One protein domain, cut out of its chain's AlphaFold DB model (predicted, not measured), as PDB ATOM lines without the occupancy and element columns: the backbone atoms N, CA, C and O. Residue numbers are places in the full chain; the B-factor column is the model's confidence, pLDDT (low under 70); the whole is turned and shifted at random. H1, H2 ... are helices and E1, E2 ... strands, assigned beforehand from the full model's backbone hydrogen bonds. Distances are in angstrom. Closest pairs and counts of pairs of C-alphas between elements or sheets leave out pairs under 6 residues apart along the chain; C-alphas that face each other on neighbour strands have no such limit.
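AT A GLANCE: This is residues 4 to 170 of the 170 residues of an uncharacterized protein of Candidatus Lokiarchaeota archaeon Loki_b31 (UniProt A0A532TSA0). The longest helix, H4, runs through the domain with H5 folded back beside it and the shorter H3 alongside; a small head of H1 and a three-stranded sheet packs on H4 toward its last residues, and past H5 an arm, residues 155 to 170, sticks out. The 167 printed residues hold six named helices and three strands in the order H1 E1 E2 E3 H2 H3 H4 H5 H6, mostly helix. The sheet, E1 E2 E3, is antiparallel. The whole is loose and elongated, with a radius of gyration of the C-alphas of 21.1 A and spans of 69 by 41 by 31 A.

HOW THE PARTS SIT: H1, residues 4 to 21, is on the sheet of E1, residues 26 to 28, E2, residues 38 to 40, and E3, residues 49 to 51, at a height over the sheet of 8.7 A. The strands form a meander, each the antiparallel neighbour of the one before: N 26 and O 40 are 2.8 A apart, N 39 and O 50 are 2.8 A apart, both within hydrogen-bond range. H2, residues 54 to 57, and H3, residues 59 to 71, meet only through their link. H4, residues 78 to 115, is the hub, touching four helices. With residues 104 to 112 alone it touches H1, closest at the C-alphas of Ile 13 and Val 108, 6.0 A, at a steep tilt of 55 degrees. H2 touches residues 100 to 107 of H4 alone, closest at the C-alphas of Ile 57 and Asn 103, 6.8 A. H3 and H4 form a helical hairpin at a shallow tilt of 18 degrees, closest at the C-alphas of Ile 69 and Lys 88, 6.4 A. H5, residues 120 to 146, makes a second helical hairpin with H4, closest at the C-alphas of Asn 114 and Phe 120, 5.7 A. H6, residues 149 to 168, is about perpendicular to H5 at 88 degrees. Every O i to N i+4 pair is within hydrogen-bond range in H1, H3, H5 and H6; in H4 32 of 34 are, and H2 is too short for such a pair.

IN THESE COORDINATES: H1 begins at C-alpha 4, (29.711, 20.528, 23.833), and is 25.2 A long. H3 measures 18.7 A. H4 measures 56.0 A from C-alpha 78, (9.431, 52.042, 34.012), to C-alpha 115. H5 measures 37.6 A. H6 measures 28.7 A, ending at C-alpha 168, (-22.096, 34.186, 19.656).

THE WHOLE: The C-alphas of Asn 43 and Lys 170, the two farthest apart, are 71.8 A apart. The printed part has no cut, and no link is long. Confidence is under 70 at residues 33 to 34, 54 to 55, 75 to 76, 78 to 79 and 167 to 170.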
ATOM      1  N   TRP A   4      29.261  20.218  22.474       83.12
ATOM      2  CA  TRP A   4      29.711  20.528  23.833       83.12
ATOM      3  C   TRP A   4      28.675  20.195  24.916       83.12
ATOM      4  O   TRP A   4      29.038  19.742  25.996       83.12
ATOM      5  N   ILE A   5      27.380  20.390  24.641       83.00
ATOM      6  CA  ILE A   5      26.328  20.137  25.632       83.00
ATOM      7  C   ILE A   5      26.116  18.638  25.865       83.00
ATOM      8  O   ILE A   5      25.831  18.225  26.989       83.00
ATOM      9  N   TYR A   6      26.294  17.821  24.825       84.62
ATOM     10  CA  TYR A   6      26.206  16.366  24.910       84.62
ATOM     11  C   TYR A   6      27.406  15.801  25.660       84.62
ATOM     12  O   TYR A   6      27.231  14.967  26.547       84.62
ATOM     13  N   GLU A   7      28.605  16.297  25.357       87.00
ATOM     14  CA  GLU A   7      29.835  15.937  26.064       87.00
ATOM     15  C   GLU A   7      29.741  16.313  27.542       87.00
ATOM     16  O   GLU A   7      29.850  15.442  28.398       87.00
ATOM     17  N   PHE A   8      29.418  17.575  27.847       89.50
ATOM     18  CA  PHE A   8      29.245  18.050  29.219       89.50
ATOM     19  C   PHE A   8      28.234  17.201  29.997       89.50
ATOM     20  O   PHE A   8      28.509  16.768  31.116       89.50
ATOM     21  N   THR A   9      27.077  16.918  29.392       90.38
ATOM     22  CA  THR A   9      26.033  16.104  30.026       90.38
ATOM     23  C   THR A   9      26.516  14.673  30.264       90.38
ATOM     24  O   THR A   9      26.342  14.147  31.362       90.38
ATOM     25  N   SER A  10      27.178  14.056  29.282       91.00
ATOM     26  CA  SER A  10      27.700  12.685  29.386       91.00
ATOM     27  C   SER A  10      28.792  12.568  30.447       91.00
ATOM     28  O   SER A  10      28.794  11.619  31.238       91.00
ATOM     29  N   THR A  11      29.687  13.555  30.522       92.94
ATOM     30  CA  THR A  11      30.730  13.639  31.552       92.94
ATOM     31  C   THR A  11      30.116  13.802  32.930       92.94
ATOM     32  O   THR A  11      30.528  13.112  33.862       92.94
ATOM     33  N   PHE A  12      29.099  14.652  33.069       94.31
ATOM     34  CA  PHE A  12      28.449  14.862  34.356       94.31
ATOM     35  C   PHE A  12      27.685  13.618  34.833       94.31
ATOM     36  O   PHE A  12      27.792  13.243  36.000       94.31
ATOM     37  N   ILE A  13      26.990  12.916  33.933       95.00
ATOM     38  CA  ILE A  13      26.331  11.639  34.246       95.00
ATOM     39  C   ILE A  13      27.366  10.581  34.642       95.00
ATOM     40  O   ILE A  13      27.193   9.929  35.668       95.00
ATOM     41  N   SER A  14      28.450  10.427  33.877       94.88
ATOM     42  CA  SER A  14      29.510   9.451  34.179       94.88
ATOM     43  C   SER A  14      30.158   9.727  35.536       94.88
ATOM     44  O   SER A  14      30.353   8.809  36.331       94.88
ATOM     45  N   PHE A  15      30.415  11.001  35.845       96.62
ATOM     46  CA  PHE A  15      30.884  11.426  37.161       96.62
ATOM     47  C   PHE A  15      29.920  10.994  38.275       96.62
ATOM     48  O   PHE A  15      30.357  10.396  39.256       96.62
ATOM     49  N   LEU A  16      28.615  11.235  38.118       97.19
ATOM     50  CA  LEU A  16      27.614  10.852  39.118       97.19
ATOM     51  C   LEU A  16      27.460   9.334  39.260       97.19
ATOM     52  O   LEU A  16      27.335   8.849  40.381       97.19
ATOM     53  N   LEU A  17      27.504   8.573  38.164       96.25
ATOM     54  CA  LEU A  17      27.477   7.106  38.206       96.25
ATOM     55  C   LEU A  17      28.668   6.546  38.990       96.25
ATOM     56  O   LEU A  17      28.511   5.623  39.789       96.25
ATOM     57  N   ASN A  18      29.850   7.131  38.799       96.81
ATOM     58  CA  ASN A  18      31.053   6.736  39.524       96.81
ATOM     59  C   ASN A  18      30.979   7.135  40.996       96.81
ATOM     60  O   ASN A  18      31.260   6.311  41.862       96.81
ATOM     61  N   LEU A  19      30.534   8.359  41.282       97.38
ATOM     62  CA  LEU A  19      30.410   8.874  42.642       97.38
ATOM     63  C   LEU A  19      29.383   8.095  43.477       97.38
ATOM     64  O   LEU A  19      29.642   7.797  44.639       97.38
ATOM     65  N   LEU A  20      28.214   7.795  42.906       96.81
ATOM     66  CA  LEU A  20      27.086   7.216  43.643       96.81
ATOM     67  C   LEU A  20      27.093   5.685  43.650       96.81
ATOM     68  O   LEU A  20      26.630   5.082  44.615       96.81
ATOM     69  N   PHE A  21      27.589   5.053  42.582       95.44
ATOM     70  CA  PHE A  21      27.432   3.609  42.363       95.44
ATOM     71  C   PHE A  21      28.730   2.877  42.011       95.44
ATOM     72  O   PHE A  21      28.699   1.658  41.854       95.44
ATOM     73  N   ASN A  22      29.862   3.586  41.909       93.88
ATOM     74  CA  ASN A  22      31.179   3.016  41.615       93.88
ATOM     75  C   ASN A  22      31.205   2.136  40.346       93.88
ATOM     76  O   ASN A  22      31.778   1.047  40.334       93.88
ATOM     77  N   LEU A  23      30.542   2.592  39.276       92.06
ATOM     78  CA  LEU A  23      30.371   1.807  38.045       92.06
ATOM     79  C   LEU A  23      31.538   1.908  37.053       92.06
ATOM     80  O   LEU A  23      31.499   1.253  36.019       92.06
ATOM     81  N   ASN A  24      32.568   2.711  37.342       93.62
ATOM     82  CA  ASN A  24      33.679   3.001  36.426       93.62
ATOM     83  C   ASN A  24      33.219   3.424  35.014       93.62
ATOM     84  O   ASN A  24      33.862   3.097  34.018       93.62
ATOM     85  N   ALA A  25      32.101   4.147  34.937       93.69
ATOM     86  CA  ALA A  25      31.533   4.696  33.720       93.69
ATOM     87  C   ALA A  25      32.509   5.671  33.043       93.69
ATOM     88  O   ALA A  25      33.135   6.505  33.708       93.69
ATOM     89  N   GLN A  26      32.609   5.576  31.720       93.56
ATOM     90  CA  GLN A  26      33.495   6.371  30.873       93.56
ATOM     91  C   GLN A  26      32.698   7.047  29.761       93.56
ATOM     92  O   GLN A  26      31.736   6.484  29.247       93.56
ATOM     93  N   VAL A  27      33.120   8.244  29.359       91.62
ATOM     94  CA  VAL A  27      32.556   8.911  28.181       91.62
ATOM     95  C   VAL A  27      33.381   8.533  26.962       91.62
ATOM     96  O   VAL A  27      34.599   8.701  26.962       91.62
ATOM     97  N   ILE A  28      32.706   8.070  25.918       89.19
ATOM     98  CA  ILE A  28      33.283   7.847  24.598       89.19
ATOM     99  C   ILE A  28      32.856   9.012  23.708       89.19
ATOM    100  O   ILE A  28      31.665   9.236  23.478       89.19
ATOM    101  N   ILE A  29      33.847   9.760  23.227       84.25
ATOM    102  CA  ILE A  29      33.668  10.838  22.255       84.25
ATOM    103  C   ILE A  29      34.179  10.320  20.917       84.25
ATOM    104  O   ILE A  29      35.335   9.904  20.809       84.25
ATOM    105  N   TYR A  30      33.316  10.326  19.908       80.06
ATOM    106  CA  TYR A  30      33.668   9.876  18.570       80.06
ATOM    107  C   TYR A  30      34.204  11.053  17.743       80.06
ATOM    108  O   TYR A  30      33.676  12.159  17.850       80.06
ATOM    109  N   PRO A  31      35.235  10.838  16.907       70.31
ATOM    110  CA  PRO A  31      35.774  11.881  16.034       70.31
ATOM    111  C   PRO A  31      34.828  12.235  14.874       70.31
ATOM    112  O   PRO A  31      35.002  13.261  14.220       70.31
ATOM    113  N   GLU A  32      33.833  11.388  14.607       76.81
ATOM    114  CA  GLU A  32      32.877  11.537  13.515       76.81
ATOM    115  C   GLU A  32      31.732  12.485  13.896       76.81
ATOM    116  O   GLU A  32      31.075  12.329  14.924       76.81
ATOM    117  N   HIS A  33      31.457  13.458  13.024       60.66
ATOM    118  CA  HIS A  33      30.497  14.542  13.254       60.66
ATOM    119  C   HIS A  33      29.014  14.145  13.239       60.66
ATOM    120  O   HIS A  33      28.185  15.047  13.294       60.66
ATOM    121  N   ASP A  34      28.685  12.854  13.174       66.25
ATOM    122  CA  ASP A  34      27.304  12.350  13.148       66.25
ATOM    123  C   ASP A  34      26.989  11.390  14.309       66.25
ATOM    124  O   ASP A  34      25.848  10.951  14.459       66.25
ATOM    125  N   ILE A  35      27.963  11.097  15.179       73.31
ATOM    126  CA  ILE A  35      27.777  10.185  16.314       73.31
ATOM    127  C   ILE A  35      27.674  10.992  17.612       73.31
ATOM    128  O   ILE A  35      28.498  11.856  17.906       73.31
ATOM    129  N   PHE A  36      26.629  10.728  18.399       78.44
ATOM    130  CA  PHE A  36      26.475  11.347  19.714       78.44
ATOM    131  C   PHE A  36      27.495  10.776  20.710       78.44
ATOM    132  O   PHE A  36      27.783   9.580  20.661       78.44
ATOM    133  N   PRO A  37      28.000  11.590  21.654       83.81
ATOM    134  CA  PRO A  37      28.747  11.084  22.795       83.81
ATOM    135  C   PRO A  37      27.974   9.977  23.517       83.81
ATOM    136  O   PRO A  37      26.757  10.081  23.733       83.81
ATOM    137  N   SER A  38      28.700   8.935  23.903       88.12
ATOM    138  CA  SER A  38      28.142   7.760  24.568       88.12
ATOM    139  C   SER A  38      28.769   7.565  25.938       88.12
ATOM    140  O   SER A  38      29.912   7.944  26.182       88.12
ATOM    141  N   ILE A  39      28.019   6.942  26.838       91.06
ATOM    142  CA  ILE A  39      28.507   6.496  28.139       91.06
ATOM    143  C   ILE A  39      28.726   4.992  28.056       91.06
ATOM    144  O   ILE A  39      27.801   4.255  27.728       91.06
ATOM    145  N   PHE A  40      29.936   4.550  28.365       92.44
ATOM    146  CA  PHE A  40      30.298   3.147  28.483       92.44
ATOM    147  C   PHE A  40      30.393   2.750  29.952       92.44
ATOM    148  O   PHE A  40      31.097   3.399  30.727       92.44
ATOM    149  N   ILE A  41      29.707   1.675  30.331       91.38
ATOM    150  CA  ILE A  41      29.771   1.095  31.674       91.38
ATOM    151  C   ILE A  41      30.444  -0.283  31.587       91.38
ATOM    152  O   ILE A  41      29.869  -1.206  31.006       91.38
ATOM    153  N   PRO A  42      31.651  -0.454  32.159       86.00
ATOM    154  CA  PRO A  42      32.349  -1.732  32.133       86.00
ATOM    155  C   PRO A  42      31.616  -2.798  32.958       86.00
ATOM    156  O   PRO A  42      30.917  -2.496  33.925       86.00
ATOM    157  N   ASN A  43      31.824  -4.069  32.598       83.12
ATOM    158  CA  ASN A  43      31.216  -5.242  33.250       83.12
ATOM    159  C   ASN A  43      29.679  -5.260  33.243       83.12
ATOM    160  O   ASN A  43      29.063  -5.984  34.027       83.12
ATOM    161  N   HIS A  44      29.053  -4.474  32.367       80.50
ATOM    162  CA  HIS A  44      27.630  -4.594  32.108       80.50
ATOM    163  C   HIS A  44      27.341  -5.974  31.470       80.50
ATOM    164  O   HIS A  44      28.104  -6.414  30.608       80.50
ATOM    165  N   PRO A  45      26.270  -6.685  31.875       71.56
ATOM    166  CA  PRO A  45      25.948  -8.023  31.356       71.56
ATOM    167  C   PRO A  45      25.573  -8.048  29.859       71.56
ATOM    168  O   PRO A  45      25.537  -9.115  29.252       71.56
ATOM    169  N   PHE A  46      25.320  -6.881  29.266       72.00
ATOM    170  CA  PHE A  46      25.073  -6.647  27.836       72.00
ATOM    171  C   PHE A  46      26.007  -5.542  27.318       72.00
ATOM    172  O   PHE A  46      26.767  -4.990  28.111       72.00
ATOM    173  N   ASP A  47      25.911  -5.157  26.038       73.31
ATOM    174  CA  ASP A  47      26.597  -3.961  25.521       73.31
ATOM    175  C   ASP A  47      26.256  -2.743  26.402       73.31
ATOM    176  O   ASP A  47      25.112  -2.295  26.462       73.31
ATOM    177  N   GLY A  48      27.241  -2.288  27.179       78.00
ATOM    178  CA  GLY A  48      27.098  -1.252  28.204       78.00
ATOM    179  C   GLY A  48      27.262   0.157  27.646       78.00
ATOM    180  O   GLY A  48      27.658   1.055  28.391       78.00
ATOM    181  N   THR A  49      27.043   0.332  26.343       86.06
ATOM    182  CA  THR A  49      27.254   1.585  25.620       86.06
ATOM    183  C   THR A  49      25.922   2.286  25.375       86.06
ATOM    184  O   THR A  49      25.049   1.774  24.679       86.06
ATOM    185  N   TYR A  50      25.771   3.498  25.910       85.50
ATOM    186  CA  TYR A  50      24.526   4.264  25.853       85.50
ATOM    187  C   TYR A  50      24.752   5.629  25.213       85.50
ATOM    188  O   TYR A  50      25.431   6.482  25.785       85.50
ATOM    189  N   ALA A  51      24.147   5.859  24.048       82.81
ATOM    190  CA  ALA A  51      24.206   7.148  23.368       82.81
ATOM    191  C   ALA A  51      23.307   8.191  24.054       82.81
ATOM    192  O   ALA A  51      22.130   7.936  24.329       82.81
ATOM    193  N   ILE A  52      23.832   9.397  24.287       79.25
ATOM    194  CA  ILE A  52      23.060  10.512  24.848       79.25
ATOM    195  C   ILE A  52      22.483  11.357  23.711       79.25
ATOM    196  O   ILE A  52      23.197  12.082  23.026       79.25
ATOM    197  N   THR A  53      21.165  11.289  23.516       74.19
ATOM    198  CA  THR A  53      20.468  12.000  22.428       74.19
ATOM    199  C   THR A  53      19.800  13.297  22.902       74.19
ATOM    200  O   THR A  53      19.725  13.595  24.095       74.19
ATOM    201  N   ILE A  54      19.262  14.092  21.967       67.62
ATOM    202  CA  ILE A  54      18.576  15.361  22.282       67.62
ATOM    203  C   ILE A  54      17.345  15.178  23.185       67.62
ATOM    204  O   ILE A  54      17.031  16.050  23.999       67.62
ATOM    205  N   ASN A  55      16.686  14.021  23.088       68.38
ATOM    206  CA  ASN A  55      15.549  13.661  23.932       68.38
ATOM    207  C   ASN A  55      15.987  13.431  25.382       68.38
ATOM    208  O   ASN A  55      15.268  13.797  26.313       68.38
ATOM    209  N   CYS A  56      17.201  12.914  25.587       70.56
ATOM    210  CA  CYS A  56      17.786  12.751  26.914       70.56
ATOM    211  C   CYS A  56      18.039  14.111  27.586       70.56
ATOM    212  O   CYS A  56      17.819  14.243  28.787       70.56
ATOM    213  N   ILE A  57      18.423  15.127  26.803       73.88
ATOM    214  CA  ILE A  57      18.737  16.489  27.273       73.88
ATOM    215  C   ILE A  57      17.471  17.343  27.477       73.88
ATOM    216  O   ILE A  57      17.536  18.414  28.073       73.88
ATOM    217  N   ALA A  58      16.302  16.871  27.029       78.06
ATOM    218  CA  ALA A  58      15.024  17.575  27.145       78.06
ATOM    219  C   ALA A  58      14.989  18.954  26.447       78.06
ATOM    220  O   ALA A  58      14.292  19.870  26.888       78.06
ATOM    221  N   GLY A  59      15.686  19.098  25.311       80.50
ATOM    222  CA  GLY A  59      15.775  20.368  24.575       80.50
ATOM    223  C   GLY A  59      14.413  20.996  24.238       80.50
ATOM    224  O   GLY A  59      14.219  22.199  24.408       80.50
ATOM    225  N   HIS A  60      13.430  20.178  23.847       84.25
ATOM    226  CA  HIS A  60      12.064  20.640  23.571       84.25
ATOM    227  C   HIS A  60      11.374  21.251  24.802       84.25
ATOM    228  O   HIS A  60      10.645  22.237  24.673       84.25
ATOM    229  N   ILE A  61      11.634  20.711  25.998       85.75
ATOM    230  CA  ILE A  61      11.061  21.205  27.256       85.75
ATOM    231  C   ILE A  61      11.645  22.579  27.592       85.75
ATOM    232  O   ILE A  61      10.902  23.480  27.980       85.75
ATOM    233  N   PHE A  62      12.947  22.788  27.380       88.38
ATOM    234  CA  PHE A  62      13.558  24.104  27.585       88.38
ATOM    235  C   PHE A  62      12.971  25.162  26.652       88.38
ATOM    236  O   PHE A  62      12.619  26.246  27.115       88.38
ATOM    237  N   SER A  63      12.783  24.837  25.371       89.19
ATOM    238  CA  SER A  63      12.127  25.740  24.419       89.19
ATOM    239  C   SER A  63      10.707  26.107  24.863       89.19
ATOM    240  O   SER A  63      10.332  27.280  24.809       89.19
ATOM    241  N   PHE A  64       9.936  25.135  25.362       91.00
ATOM    242  CA  PHE A  64       8.602  25.379  25.913       91.00
ATOM    243  C   PHE A  64       8.639  26.310  27.135       91.00
ATOM    244  O   PHE A  64       7.919  27.308  27.167       91.00
ATOM    245  N   ILE A  65       9.513  26.034  28.108       91.81
ATOM    246  CA  ILE A  65       9.684  26.849  29.322       91.81
ATOM    247  C   ILE A  65      10.029  28.297  28.963       91.81
ATOM    248  O   ILE A  65       9.397  29.231  29.461       91.81
ATOM    249  N   ILE A  66      11.003  28.490  28.071       92.69
ATOM    250  CA  ILE A  66      11.422  29.817  27.606       92.69
ATOM    251  C   ILE A  66      10.240  30.537  26.948       92.69
ATOM    252  O   ILE A  66       9.971  31.691  27.282       92.69
ATOM    253  N   GLY A  67       9.500  29.852  26.072       92.38
ATOM    254  CA  GLY A  67       8.307  30.399  25.426       92.38
ATOM    255  C   GLY A  67       7.266  30.888  26.435       92.38
ATOM    256  O   GLY A  67       6.847  32.044  26.372       92.38
ATOM    257  N   VAL A  68       6.903  30.051  27.411       90.69
ATOM    258  CA  VAL A  68       5.929  30.398  28.462       90.69
ATOM    259  C   VAL A  68       6.370  31.633  29.249       90.69
ATOM    260  O   VAL A  68       5.586  32.567  29.415       90.69
ATOM    261  N   ILE A  69       7.629  31.683  29.693       91.19
ATOM    262  CA  ILE A  69       8.159  32.800  30.494       91.19
ATOM    263  C   ILE A  69       8.195  34.102  29.682       91.19
ATOM    264  O   ILE A  69       7.867  35.180  30.194       91.19
ATOM    265  N   LEU A  70       8.589  34.037  28.409       89.56
ATOM    266  CA  LEU A  70       8.652  35.217  27.546       89.56
ATOM    267  C   LEU A  70       7.259  35.797  27.276       89.56
ATOM    268  O   LEU A  70       7.114  37.020  27.332       89.56
ATOM    269  N   LEU A  71       6.247  34.944  27.094       88.75
ATOM    270  CA  LEU A  71       4.861  35.341  26.825       88.75
ATOM    271  C   LEU A  71       4.147  36.006  28.010       88.75
ATOM    272  O   LEU A  71       3.124  36.655  27.798       88.75
ATOM    273  N   VAL A  72       4.671  35.906  29.239       86.25
ATOM    274  CA  VAL A  72       4.062  36.593  30.391       86.25
ATOM    275  C   VAL A  72       4.074  38.111  30.145       86.25
ATOM    276  O   VAL A  72       5.152  38.688  29.957       86.25
ATOM    277  N   PRO A  73       2.921  38.798  30.143       79.19
ATOM    278  CA  PRO A  73       2.871  40.228  29.865       79.19
ATOM    279  C   PRO A  73       3.638  41.019  30.931       79.19
ATOM    280  O   PRO A  73       3.602  40.694  32.114       79.19
ATOM    281  N   SER A  74       4.347  42.067  30.505       75.69
ATOM    282  CA  SER A  74       5.101  42.954  31.403       75.69
ATOM    283  C   SER A  74       4.362  44.270  31.633       75.69
ATOM    284  O   SER A  74       3.718  44.796  30.723       75.69
ATOM    285  N   SER A  75       4.474  44.823  32.845       67.25
ATOM    286  CA  SER A  75       3.972  46.168  33.139       67.25
ATOM    287  C   SER A  75       4.746  47.222  32.338       67.25
ATOM    288  O   SER A  75       5.969  47.153  32.210       67.25
ATOM    289  N   LYS A  76       4.033  48.223  31.802       65.31
ATOM    290  CA  LYS A  76       4.616  49.331  31.022       65.31
ATOM    291  C   LYS A  76       5.256  50.423  31.894       65.31
ATOM    292  O   LYS A  76       5.867  51.341  31.357       65.31
ATOM    293  N   VAL A  77       5.130  50.337  33.220       71.69
ATOM    294  CA  VAL A  77       5.654  51.341  34.158       71.69
ATOM    295  C   VAL A  77       7.155  51.115  34.391       71.69
ATOM    296  O   VAL A  77       7.576  50.024  34.771       71.69
ATOM    297  N   GLY A  78       7.970  52.149  34.151       60.75
ATOM    298  CA  GLY A  78       9.431  52.042  34.012       60.75
ATOM    299  C   GLY A  78      10.183  51.438  35.206       60.75
ATOM    300  O   GLY A  78      11.054  50.594  34.996       60.75
ATOM    301  N   SER A  79       9.836  51.804  36.445       63.09
ATOM    302  CA  SER A  79      10.467  51.250  37.657       63.09
ATOM    303  C   SER A  79      10.124  49.770  37.874       63.09
ATOM    304  O   SER A  79      10.998  48.973  38.203       63.09
ATOM    305  N   ILE A  80       8.880  49.382  37.579       72.06
ATOM    306  CA  ILE A  80       8.358  48.012  37.720       72.06
ATOM    307  C   ILE A  80       8.933  47.084  36.633       72.06
ATOM    308  O   ILE A  80       9.127  45.887  36.849       72.06
ATOM    309  N   LYS A  81       9.273  47.629  35.458       77.50
ATOM    310  CA  LYS A  81       9.764  46.851  34.313       77.50
ATOM    311  C   LYS A  81      11.095  46.146  34.591       77.50
ATOM    312  O   LYS A  81      11.250  44.984  34.217       77.50
ATOM    313  N   LYS A  82      12.060  46.821  35.229       80.12
ATOM    314  CA  LYS A  82      13.389  46.238  35.501       80.12
ATOM    315  C   LYS A  82      13.291  45.078  36.492       80.12
ATOM    316  O   LYS A  82      13.865  44.022  36.247       80.12
ATOM    317  N   GLU A  83      12.535  45.260  37.567       84.50
ATOM    318  CA  GLU A  83      12.285  44.217  38.565       84.50
ATOM    319  C   GLU A  83      11.577  43.003  37.946       84.50
ATOM    320  O   GLU A  83      11.972  41.857  38.165       84.50
ATOM    321  N   PHE A  84      10.593  43.247  37.080       87.19
ATOM    322  CA  PHE A  84       9.873  42.186  36.383       87.19
ATOM    323  C   PHE A  84      10.765  41.372  35.430       87.19
ATOM    324  O   PHE A  84      10.682  40.144  35.395       87.19
ATOM    325  N   VAL A  85      11.664  42.027  34.687       89.00
ATOM    326  CA  VAL A  85      12.649  41.328  33.840       89.00
ATOM    327  C   VAL A  85      13.575  40.455  34.689       89.00
ATOM    328  O   VAL A  85      13.831  39.309  34.327       89.00
ATOM    329  N   TRP A  86      14.018  40.943  35.850       90.44
ATOM    330  CA  TRP A  86      14.828  40.148  36.774       90.44
ATOM    331  C   TRP A  86      14.093  38.921  37.312       90.44
ATOM    332  O   TRP A  86      14.693  37.849  37.401       90.44
ATOM    333  N   ARG A  87      12.797  39.039  37.615       92.06
ATOM    334  CA  ARG A  87      11.957  37.893  38.002       92.06
ATOM    335  C   ARG A  87      11.881  36.855  36.883       92.06
ATOM    336  O   ARG A  87      12.090  35.675  37.148       92.06
ATOM    337  N   LYS A  88      11.698  37.280  35.628       92.69
ATOM    338  CA  LYS A  88      11.721  36.377  34.463       92.69
ATOM    339  C   LYS A  88      13.048  35.653  34.289       92.69
ATOM    340  O   LYS A  88      13.048  34.442  34.100       92.69
ATOM    341  N   ILE A  89      14.164  36.379  34.370       94.00
ATOM    342  CA  ILE A  89      15.504  35.785  34.274       94.00
ATOM    343  C   ILE A  89      15.699  34.766  35.396       94.00
ATOM    344  O   ILE A  89      16.144  33.652  35.139       94.00
ATOM    345  N   LYS A  90      15.313  35.113  36.629       94.50
ATOM    346  CA  LYS A  90      15.419  34.216  37.782       94.50
ATOM    347  C   LYS A  90      14.616  32.932  37.576       94.50
ATOM    348  O   LYS A  90      15.164  31.854  37.779       94.50
ATOM    349  N   VAL A  91      13.364  33.033  37.129       95.38
ATOM    350  CA  VAL A  91      12.540  31.852  36.822       95.38
ATOM    351  C   VAL A  91      13.159  31.029  35.706       95.38
ATOM    352  O   VAL A  91      13.287  29.823  35.855       95.38
ATOM    353  N   LEU A  92      13.629  31.663  34.631       95.38
ATOM    354  CA  LEU A  92      14.275  30.959  33.526       95.38
ATOM    355  C   LEU A  92      15.494  30.169  34.011       95.38
ATOM    356  O   LEU A  92      15.582  28.977  33.732       95.38
ATOM    357  N   VAL A  93      16.391  30.784  34.784       95.19
ATOM    358  CA  VAL A  93      17.601  30.123  35.305       95.19
ATOM    359  C   VAL A  93      17.253  28.999  36.283       95.19
ATOM    360  O   VAL A  93      17.776  27.894  36.140       95.19
ATOM    361  N   ILE A  94      16.355  29.240  37.244       96.31
ATOM    362  CA  ILE A  94      15.967  28.233  38.248       96.31
ATOM    363  C   ILE A  94      15.254  27.054  37.582       96.31
ATOM    364  O   ILE A  94      15.594  25.901  37.846       96.31
ATOM    365  N   SER A  95      14.294  27.321  36.694       95.31
ATOM    366  CA  SER A  95      13.535  26.277  36.007       95.31
ATOM    367  C   SER A  95      14.413  25.461  35.066       95.31
ATOM    368  O   SER A  95      14.363  24.236  35.112       95.31
ATOM    369  N   THR A  96      15.255  26.103  34.249       93.31
ATOM    370  CA  THR A  96      16.155  25.376  33.333       93.31
ATOM    371  C   THR A  96      17.171  24.533  34.097       93.31
ATOM    372  O   THR A  96      17.319  23.354  33.787       93.31
ATOM    373  N   SER A  97      17.793  25.083  35.143       93.69
ATOM    374  CA  SER A  97      18.763  24.350  35.968       93.69
ATOM    375  C   SER A  97      18.115  23.178  36.709       93.69
ATOM    376  O   SER A  97      18.649  22.072  36.693       93.69
ATOM    377  N   GLY A  98      16.944  23.383  37.318       94.69
ATOM    378  CA  GLY A  98      16.232  22.326  38.042       94.69
ATOM    379  C   GLY A  98      15.777  21.187  37.128       94.69
ATOM    380  O   GLY A  98      15.987  20.019  37.449       94.69
ATOM    381  N   ILE A  99      15.226  21.509  35.955       93.62
ATOM    382  CA  ILE A  99      14.819  20.501  34.965       93.62
ATOM    383  C   ILE A  99      16.034  19.790  34.363       93.62
ATOM    384  O   ILE A  99      15.981  18.577  34.157       93.62
ATOM    385  N   PHE A 100      17.138  20.496  34.113       92.12
ATOM    386  CA  PHE A 100      18.387  19.871  33.675       92.12
ATOM    387  C   PHE A 100      18.882  18.844  34.700       92.12
ATOM    388  O   PHE A 100      19.099  17.687  34.345       92.12
ATOM    389  N   LEU A 101      18.971  19.226  35.978       93.88
ATOM    390  CA  LEU A 101      19.387  18.321  37.053       93.88
ATOM    391  C   LEU A 101      18.451  17.116  37.182       93.88
ATOM    392  O   LEU A 101      18.923  15.987  37.288       93.88
ATOM    393  N   LEU A 102      17.135  17.331  37.114       94.31
ATOM    394  CA  LEU A 102      16.153  16.248  37.151       94.31
ATOM    395  C   LEU A 102      16.366  15.241  36.009       94.31
ATOM    396  O   LEU A 102      16.313  14.035  36.240       94.31
ATOM    397  N   ASN A 103      16.651  15.718  34.792       92.12
ATOM    398  CA  ASN A 103      16.956  14.850  33.651       92.12
ATOM    399  C   ASN A 103      18.287  14.109  33.821       92.12
ATOM    400  O   ASN A 103      18.356  12.921  33.505       92.12
ATOM    401  N   VAL A 104      19.322  14.767  34.347       93.25
ATOM    402  CA  VAL A 104      20.604  14.117  34.655       93.25
ATOM    403  C   VAL A 104      20.387  12.974  35.644       93.25
ATOM    404  O   VAL A 104      20.775  11.844  35.356       93.25
ATOM    405  N   PHE A 105      19.695  13.220  36.760       94.25
ATOM    406  CA  PHE A 105      19.387  12.169  37.734       94.25
ATOM    407  C   PHE A 105      18.530  11.056  37.137       94.25
ATOM    408  O   PHE A 105      18.806   9.886  37.391       94.25
ATOM    409  N   ARG A 106      17.542  11.388  36.297       93.56
ATOM    410  CA  ARG A 106      16.755  10.385  35.568       93.56
ATOM    411  C   ARG A 106      17.662   9.429  34.797       93.56
ATOM    412  O   ARG A 106      17.481   8.222  34.900       93.56
ATOM    413  N   ILE A 107      18.629   9.953  34.042       93.06
ATOM    414  CA  ILE A 107      19.550   9.132  33.244       93.06
ATOM    415  C   ILE A 107      20.490   8.329  34.150       93.06
ATOM    416  O   ILE A 107      20.693   7.145  33.914       93.06
ATOM    417  N   VAL A 108      21.010   8.932  35.221       95.00
ATOM    418  CA  VAL A 108      21.854   8.233  36.206       95.00
ATOM    419  C   VAL A 108      21.123   7.014  36.789       95.00
ATOM    420  O   VAL A 108      21.666   5.911  36.789       95.00
ATOM    421  N   PHE A 109      19.873   7.178  37.228       94.81
ATOM    422  CA  PHE A 109      19.075   6.063  37.746       94.81
ATOM    423  C   PHE A 109      18.699   5.055  36.662       94.81
ATOM    424  O   PHE A 109      18.753   3.854  36.917       94.81
ATOM    425  N   LEU A 110      18.365   5.520  35.458       93.38
ATOM    426  CA  LEU A 110      18.067   4.662  34.313       93.38
ATOM    427  C   LEU A 110      19.219   3.691  34.033       93.38
ATOM    428  O   LEU A 110      19.007   2.482  33.973       93.38
ATOM    429  N   LEU A 111      20.438   4.223  33.915       92.50
ATOM    430  CA  LEU A 111      21.633   3.434  33.633       92.50
ATOM    431  C   LEU A 111      21.990   2.505  34.795       92.50
ATOM    432  O   LEU A 111      22.321   1.345  34.570       92.50
ATOM    433  N   TYR A 112      21.858   2.968  36.041       93.56
ATOM    434  CA  TYR A 112      22.092   2.124  37.215       93.56
ATOM    435  C   TYR A 112      21.126   0.932  37.290       93.56
ATOM    436  O   TYR A 112      21.548  -0.204  37.507       93.56
ATOM    437  N   PHE A 113      19.827   1.164  37.103       92.94
ATOM    438  CA  PHE A 113      18.834   0.093  37.146       92.94
ATOM    439  C   PHE A 113      18.986  -0.876  35.980       92.94
ATOM    440  O   PHE A 113      18.847  -2.086  36.176       92.94
ATOM    441  N   ASN A 114      19.328  -0.368  34.797       91.81
ATOM    442  CA  ASN A 114      19.626  -1.226  33.663       91.81
ATOM    443  C   ASN A 114      20.873  -2.087  33.917       91.81
ATOM    444  O   ASN A 114      20.810  -3.297  33.714       91.81
ATOM    445  N   PHE A 115      21.926  -1.518  34.515       90.94
ATOM    446  CA  PHE A 115      23.103  -2.266  34.970       90.94
ATOM    447  C   PHE A 115      22.763  -3.366  35.987       90.94
ATOM    448  O   PHE A 115      23.392  -4.422  36.002       90.94
ATOM    449  N   LYS A 116      21.733  -3.166  36.817       91.44
ATOM    450  CA  LYS A 116      21.216  -4.191  37.741       91.44
ATOM    451  C   LYS A 116      20.322  -5.247  37.076       91.44
ATOM    452  O   LYS A 116      19.828  -6.127  37.775       91.44
ATOM    453  N   GLY A 117      20.138  -5.189  35.759       90.50
ATOM    454  CA  GLY A 117      19.383  -6.169  34.977       90.50
ATOM    455  C   GLY A 117      17.906  -5.829  34.779       90.50
ATOM    456  O   GLY A 117      17.160  -6.672  34.284       90.50
ATOM    457  N   ILE A 118      17.455  -4.623  35.145       90.56
ATOM    458  CA  ILE A 118      16.077  -4.197  34.863       90.56
ATOM    459  C   ILE A 118      15.952  -3.863  33.364       90.56
ATOM    460  O   ILE A 118      16.769  -3.087  32.850       90.56
ATOM    461  N   PRO A 119      14.942  -4.402  32.648       90.50
ATOM    462  CA  PRO A 119      14.749  -4.129  31.226       90.50
ATOM    463  C   PRO A 119      14.640  -2.633  30.938       90.50
ATOM    464  O   PRO A 119      13.850  -1.939  31.582       90.50
ATOM    465  N   PHE A 120      15.422  -2.161  29.962       87.81
ATOM    466  CA  PHE A 120      15.557  -0.739  29.641       87.81
ATOM    467  C   PHE A 120      14.202  -0.075  29.383       87.81
ATOM    468  O   PHE A 120      13.926   0.959  29.979       87.81
ATOM    469  N   ASP A 121      13.340  -0.695  28.576       88.25
ATOM    470  CA  ASP A 121      12.055  -0.113  28.170       88.25
ATOM    471  C   ASP A 121      11.152   0.200  29.370       88.25
ATOM    472  O   ASP A 121      10.627   1.306  29.498       88.25
ATOM    473  N   ILE A 122      11.060  -0.740  30.316       90.19
ATOM    474  CA  ILE A 122      10.219  -0.609  31.512       90.19
ATOM    475  C   ILE A 122      10.694   0.559  32.379       90.19
ATOM    476  O   ILE A 122       9.895   1.393  32.823       90.19
ATOM    477  N   ILE A 123      12.001   0.622  32.647       91.56
ATOM    478  CA  ILE A 123      12.549   1.650  33.530       91.56
ATOM    479  C   ILE A 123      12.621   3.012  32.829       91.56
ATOM    480  O   ILE A 123      12.396   4.037  33.473       91.56
ATOM    481  N   HIS A 124      12.863   3.032  31.517       90.00
ATOM    482  CA  HIS A 124      12.891   4.241  30.704       90.00
ATOM    483  C   HIS A 124      11.531   4.934  30.713       90.00
ATOM    484  O   HIS A 124      11.467   6.114  31.059       90.00
ATOM    485  N   GLU A 125      10.444   4.215  30.426       88.75
ATOM    486  CA  GLU A 125       9.092   4.787  30.443       88.75
ATOM    487  C   GLU A 125       8.687   5.264  31.841       88.75
ATOM    488  O   GLU A 125       8.202   6.387  32.009       88.75
ATOM    489  N   SER A 126       8.957   4.448  32.861       92.19
ATOM    490  CA  SER A 126       8.604   4.757  34.250       92.19
ATOM    491  C   SER A 126       9.326   6.005  34.765       92.19
ATOM    492  O   SER A 126       8.697   6.924  35.298       92.19
ATOM    493  N   LEU A 127      10.649   6.076  34.581       92.25
ATOM    494  CA  LEU A 127      11.449   7.225  35.005       92.25
ATOM    495  C   LEU A 127      11.158   8.464  34.159       92.25
ATOM    496  O   LEU A 127      11.174   9.576  34.690       92.25
ATOM    497  N   PHE A 128      10.872   8.296  32.866       90.38
ATOM    498  CA  PHE A 128      10.437   9.395  32.011       90.38
ATOM    499  C   PHE A 128       9.153  10.023  32.555       90.38
ATOM    500  O   PHE A 128       9.153  11.220  32.854       90.38
ATOM    501  N   PHE A 129       8.103   9.229  32.782       91.25
ATOM    502  CA  PHE A 129       6.831   9.728  33.303       91.25
ATOM    503  C   PHE A 129       6.982  10.365  34.689       91.25
ATOM    504  O   PHE A 129       6.524  11.487  34.912       91.25
ATOM    505  N   LEU A 130       7.692   9.699  35.605       94.06
ATOM    506  CA  LEU A 130       7.938  10.218  36.950       94.06
ATOM    507  C   LEU A 130       8.668  11.568  36.912       94.06
ATOM    508  O   LEU A 130       8.246  12.526  37.561       94.06
ATOM    509  N   SER A 131       9.736  11.669  36.117       92.81
ATOM    510  CA  SER A 131      10.482  12.920  35.955       92.81
ATOM    511  C   SER A 131       9.637  14.025  35.316       92.81
ATOM    512  O   SER A 131       9.760  15.184  35.703       92.81
ATOM    513  N   ALA A 132       8.736  13.690  34.390       92.12
ATOM    514  CA  ALA A 132       7.846  14.662  33.767       92.12
ATOM    515  C   ALA A 132       6.854  15.247  34.783       92.12
ATOM    516  O   ALA A 132       6.690  16.464  34.837       92.12
ATOM    517  N   VAL A 133       6.252  14.407  35.633       95.38
ATOM    518  CA  VAL A 133       5.336  14.854  36.698       95.38
ATOM    519  C   VAL A 133       6.064  15.743  37.704       95.38
ATOM    520  O   VAL A 133       5.614  16.856  37.979       95.38
ATOM    521  N   ILE A 134       7.217  15.298  38.212       96.25
ATOM    522  CA  ILE A 134       8.019  16.076  39.169       96.25
ATOM    523  C   ILE A 134       8.460  17.403  38.545       96.25
ATOM    524  O   ILE A 134       8.339  18.453  39.173       96.25
ATOM    525  N   GLY A 135       8.935  17.373  37.299       95.25
ATOM    526  CA  GLY A 135       9.381  18.557  36.575       95.25
ATOM    527  C   GLY A 135       8.252  19.557  36.333       95.25
ATOM    528  O   GLY A 135       8.446  20.754  36.533       95.25
ATOM    529  N   ALA A 136       7.061  19.081  35.967       94.69
ATOM    530  CA  ALA A 136       5.886  19.926  35.780       94.69
ATOM    531  C   ALA A 136       5.457  20.601  37.090       94.69
ATOM    532  O   ALA A 136       5.246  21.813  37.105       94.69
ATOM    533  N   LEU A 137       5.387  19.845  38.191       96.50
ATOM    534  CA  LEU A 137       5.060  20.386  39.515       96.50
ATOM    535  C   LEU A 137       6.102  21.410  39.971       96.50
ATOM    536  O   LEU A 137       5.745  22.512  40.380       96.50
ATOM    537  N   PHE A 138       7.388  21.082  39.842       96.62
ATOM    538  CA  PHE A 138       8.482  21.999  40.148       96.62
ATOM    539  C   PHE A 138       8.372  23.297  39.340       96.62
ATOM    540  O   PHE A 138       8.431  24.388  39.906       96.62
ATOM    541  N   PHE A 139       8.169  23.195  38.024       95.81
ATOM    542  CA  PHE A 139       8.027  24.361  37.158       95.81
ATOM    543  C   PHE A 139       6.822  25.218  37.552       95.81
ATOM    544  O   PHE A 139       6.939  26.441  37.629       95.81
ATOM    545  N   PHE A 140       5.691  24.584  37.858       94.81
ATOM    546  CA  PHE A 140       4.481  25.266  38.303       94.81
ATOM    547  C   PHE A 140       4.706  26.031  39.613       94.81
ATOM    548  O   PHE A 140       4.364  27.208  39.688       94.81
ATOM    549  N   ILE A 141       5.358  25.413  40.601       95.88
ATOM    550  CA  ILE A 141       5.693  26.052  41.885       95.88
ATOM    551  C   ILE A 141       6.606  27.265  41.671       95.88
ATOM    552  O   ILE A 141       6.393  28.326  42.260       95.88
ATOM    553  N   VAL A 142       7.616  27.143  40.803       95.75
ATOM    554  CA  VAL A 142       8.515  28.265  40.483       95.75
ATOM    555  C   VAL A 142       7.745  29.407  39.813       95.75
ATOM    556  O   VAL A 142       7.967  30.573  40.155       95.75
ATOM    557  N   LEU A 143       6.834  29.094  38.887       94.19
ATOM    558  CA  LEU A 143       5.972  30.084  38.242       94.19
ATOM    559  C   LEU A 143       5.038  30.767  39.239       94.19
ATOM    560  O   LEU A 143       4.943  31.988  39.221       94.19
ATOM    561  N   GLU A 144       4.376  30.019  40.116       92.75
ATOM    562  CA  GLU A 144       3.448  30.569  41.112       92.75
ATOM    563  C   GLU A 144       4.156  31.521  42.073       92.75
ATOM    564  O   GLU A 144       3.662  32.614  42.345       92.75
ATOM    565  N   HIS A 145       5.356  31.151  42.517       93.00
ATOM    566  CA  HIS A 145       6.116  31.956  43.465       93.00
ATOM    567  C   HIS A 145       6.684  33.241  42.844       93.00
ATOM    568  O   HIS A 145       6.667  34.298  43.474       93.00
ATOM    569  N   TRP A 146       7.218  33.176  41.618       92.00
ATOM    570  CA  TRP A 146       7.992  34.281  41.035       92.00
ATOM    571  C   TRP A 146       7.326  34.982  39.848       92.00
ATOM    572  O   TRP A 146       7.731  36.102  39.537       92.00
ATOM    573  N   LEU A 147       6.345  34.375  39.176       92.00
ATOM    574  CA  LEU A 147       5.600  34.919  38.025       92.00
ATOM    575  C   LEU A 147       4.084  34.590  38.087       92.00
ATOM    576  O   LEU A 147       3.525  34.075  37.110       92.00
ATOM    577  N   PRO A 148       3.377  34.906  39.193       90.06
ATOM    578  CA  PRO A 148       1.940  34.643  39.319       90.06
ATOM    579  C   PRO A 148       1.081  35.346  38.252       90.06
ATOM    580  O   PRO A 148      -0.043  34.924  37.972       90.06
ATOM    581  N   GLU A 149       1.598  36.390  37.596       89.06
ATOM    582  CA  GLU A 149       0.920  37.120  36.519       89.06
ATOM    583  C   GLU A 149       0.562  36.224  35.329       89.06
ATOM    584  O   GLU A 149      -0.399  36.517  34.611       89.06
ATOM    585  N   LEU A 150       1.290  35.119  35.127       88.00
ATOM    586  CA  LEU A 150       0.944  34.120  34.119       88.00
ATOM    587  C   LEU A 150      -0.459  33.549  34.380       88.00
ATOM    588  O   LEU A 150      -1.285  33.517  33.470       88.00
ATOM    589  N   PHE A 151      -0.761  33.162  35.622       89.00
ATOM    590  CA  PHE A 151      -2.053  32.573  35.988       89.00
ATOM    591  C   PHE A 151      -3.196  33.572  35.863       89.00
ATOM    592  O   PHE A 151      -4.256  33.242  35.330       89.00
ATOM    593  N   ILE A 152      -2.954  34.820  36.266       86.88
ATOM    594  CA  ILE A 152      -3.920  35.912  36.101       86.88
ATOM    595  C   ILE A 152      -4.214  36.137  34.613       86.88
ATOM    596  O   ILE A 152      -5.371  36.283  34.219       86.88
ATOM    597  N   SER A 153      -3.178  36.119  33.774       86.94
ATOM    598  CA  SER A 153      -3.309  36.302  32.326       86.94
ATOM    599  C   SER A 153      -4.099  35.164  31.677       86.94
ATOM    600  O   SER A 153      -4.981  35.424  30.858       86.94
ATOM    601  N   ILE A 154      -3.844  33.913  32.076       87.56
ATOM    602  CA  ILE A 154      -4.591  32.735  31.610       87.56
ATOM    603  C   ILE A 154      -6.061  32.822  32.039       87.56
ATOM    604  O   ILE A 154      -6.954  32.629  31.213       87.56
ATOM    605  N   TYR A 155      -6.331  33.172  33.299       89.81
ATOM    606  CA  TYR A 155      -7.693  33.337  33.810       89.81
ATOM    607  C   TYR A 155      -8.460  34.433  33.056       89.81
ATOM    608  O   TYR A 155      -9.618  34.253  32.664       89.81
ATOM    609  N   TYR A 156      -7.808  35.567  32.800       88.19
ATOM    610  CA  TYR A 156      -8.400  36.662  32.041       88.19
ATOM    611  C   TYR A 156      -8.698  36.262  30.589       88.19
ATOM    612  O   TYR A 156      -9.789  36.537  30.084       88.19
ATOM    613  N   LEU A 157      -7.770  35.557  29.934       88.31
ATOM    614  CA  LEU A 157      -7.964  35.027  28.586       88.31
ATOM    615  C   LEU A 157      -9.151  34.054  28.531       88.31
ATOM    616  O   LEU A 157     -10.005  34.180  27.652       88.31
ATOM    617  N   TYR A 158      -9.248  33.136  29.496       90.56
ATOM    618  CA  TYR A 158     -10.382  32.222  29.630       90.56
ATOM    619  C   TYR A 158     -11.710  32.983  29.731       90.56
ATOM    620  O   TYR A 158     -12.657  32.684  28.999       90.56
ATOM    621  N   ARG A 159     -11.772  34.019  30.577       91.88
ATOM    622  CA  ARG A 159     -12.972  34.850  30.744       91.88
ATOM    623  C   ARG A 159     -13.373  35.548  29.442       91.88
ATOM    624  O   ARG A 159     -14.556  35.558  29.105       91.88
ATOM    625  N   LEU A 160     -12.412  36.103  28.702       90.50
ATOM    626  CA  LEU A 160     -12.666  36.746  27.407       90.50
ATOM    627  C   LEU A 160     -13.209  35.758  26.366       90.50
ATOM    628  O   LEU A 160     -14.176  36.069  25.668       90.50
ATOM    629  N   ILE A 161     -12.612  34.566  26.272       90.94
ATOM    630  CA  ILE A 161     -13.054  33.511  25.349       90.94
ATOM    631  C   ILE A 161     -14.468  33.052  25.711       90.94
ATOM    632  O   ILE A 161     -15.336  33.012  24.837       90.94
ATOM    633  N   SER A 162     -14.725  32.781  26.992       89.06
ATOM    634  CA  SER A 162     -16.039  32.374  27.501       89.06
ATOM    635  C   SER A 162     -17.122  33.397  27.140       89.06
ATOM    636  O   SER A 162     -18.111  33.043  26.501       89.06
ATOM    637  N   GLN A 163     -16.892  34.687  27.412       88.88
ATOM    638  CA  GLN A 163     -17.842  35.755  27.075       88.88
ATOM    639  C   GLN A 163     -18.111  35.874  25.571       88.88
ATOM    640  O   GLN A 163     -19.250  36.122  25.165       88.88
ATOM    641  N   LYS A 164     -17.080  35.709  24.734       85.62
ATOM    642  CA  LYS A 164     -17.217  35.766  23.273       85.62
ATOM    643  C   LYS A 164     -18.029  34.590  22.739       85.62
ATOM    644  O   LYS A 164     -18.841  34.786  21.839       85.62
ATOM    645  N   ILE A 165     -17.846  33.396  23.305       83.88
ATOM    646  CA  ILE A 165     -18.654  32.218  22.977       83.88
ATOM    647  C   ILE A 165     -20.106  32.476  23.385       83.88
ATOM    648  O   ILE A 165     -20.977  32.421  22.527       83.88
ATOM    649  N   THR A 166     -20.386  32.866  24.630       76.19
ATOM    650  CA  THR A 166     -21.768  33.095  25.097       76.19
ATOM    651  C   THR A 166     -22.504  34.177  24.299       76.19
ATOM    652  O   THR A 166     -23.705  34.057  24.081       76.19
ATOM    653  N   LYS A 167     -21.806  35.218  23.820       69.38
ATOM    654  CA  LYS A 167     -22.384  36.240  22.927       69.38
ATOM    655  C   LYS A 167     -22.633  35.763  21.494       69.38
ATOM    656  O   LYS A 167     -23.445  36.372  20.821       69.38
ATOM    657  N   LYS A 168     -21.924  34.738  21.012       64.94
ATOM    658  CA  LYS A 168     -22.096  34.186  19.656       64.94
ATOM    659  C   LYS A 168     -23.298  33.232  19.557       64.94
ATOM    660  O   LYS A 168     -23.758  32.961  18.456       64.94
ATOM    661  N   TRP A 169     -23.777  32.724  20.694       55.78
ATOM    662  CA  TRP A 169     -24.919  31.806  20.805       55.78
ATOM    663  C   TRP A 169     -26.186  32.476  21.376       55.78
ATOM    664  O   TRP A 169     -27.117  31.781  21.779       55.78
ATOM    665  N   LYS A 170     -26.210  33.813  21.432       49.91
ATOM    666  CA  LYS A 170     -27.401  34.643  21.651       49.91
ATOM    667  C   LYS A 170     -27.700  35.404  20.372       49.91
ATOM    668  O   LYS A 170     -28.899  35.573  20.086       49.91
TER     669      LYS A 170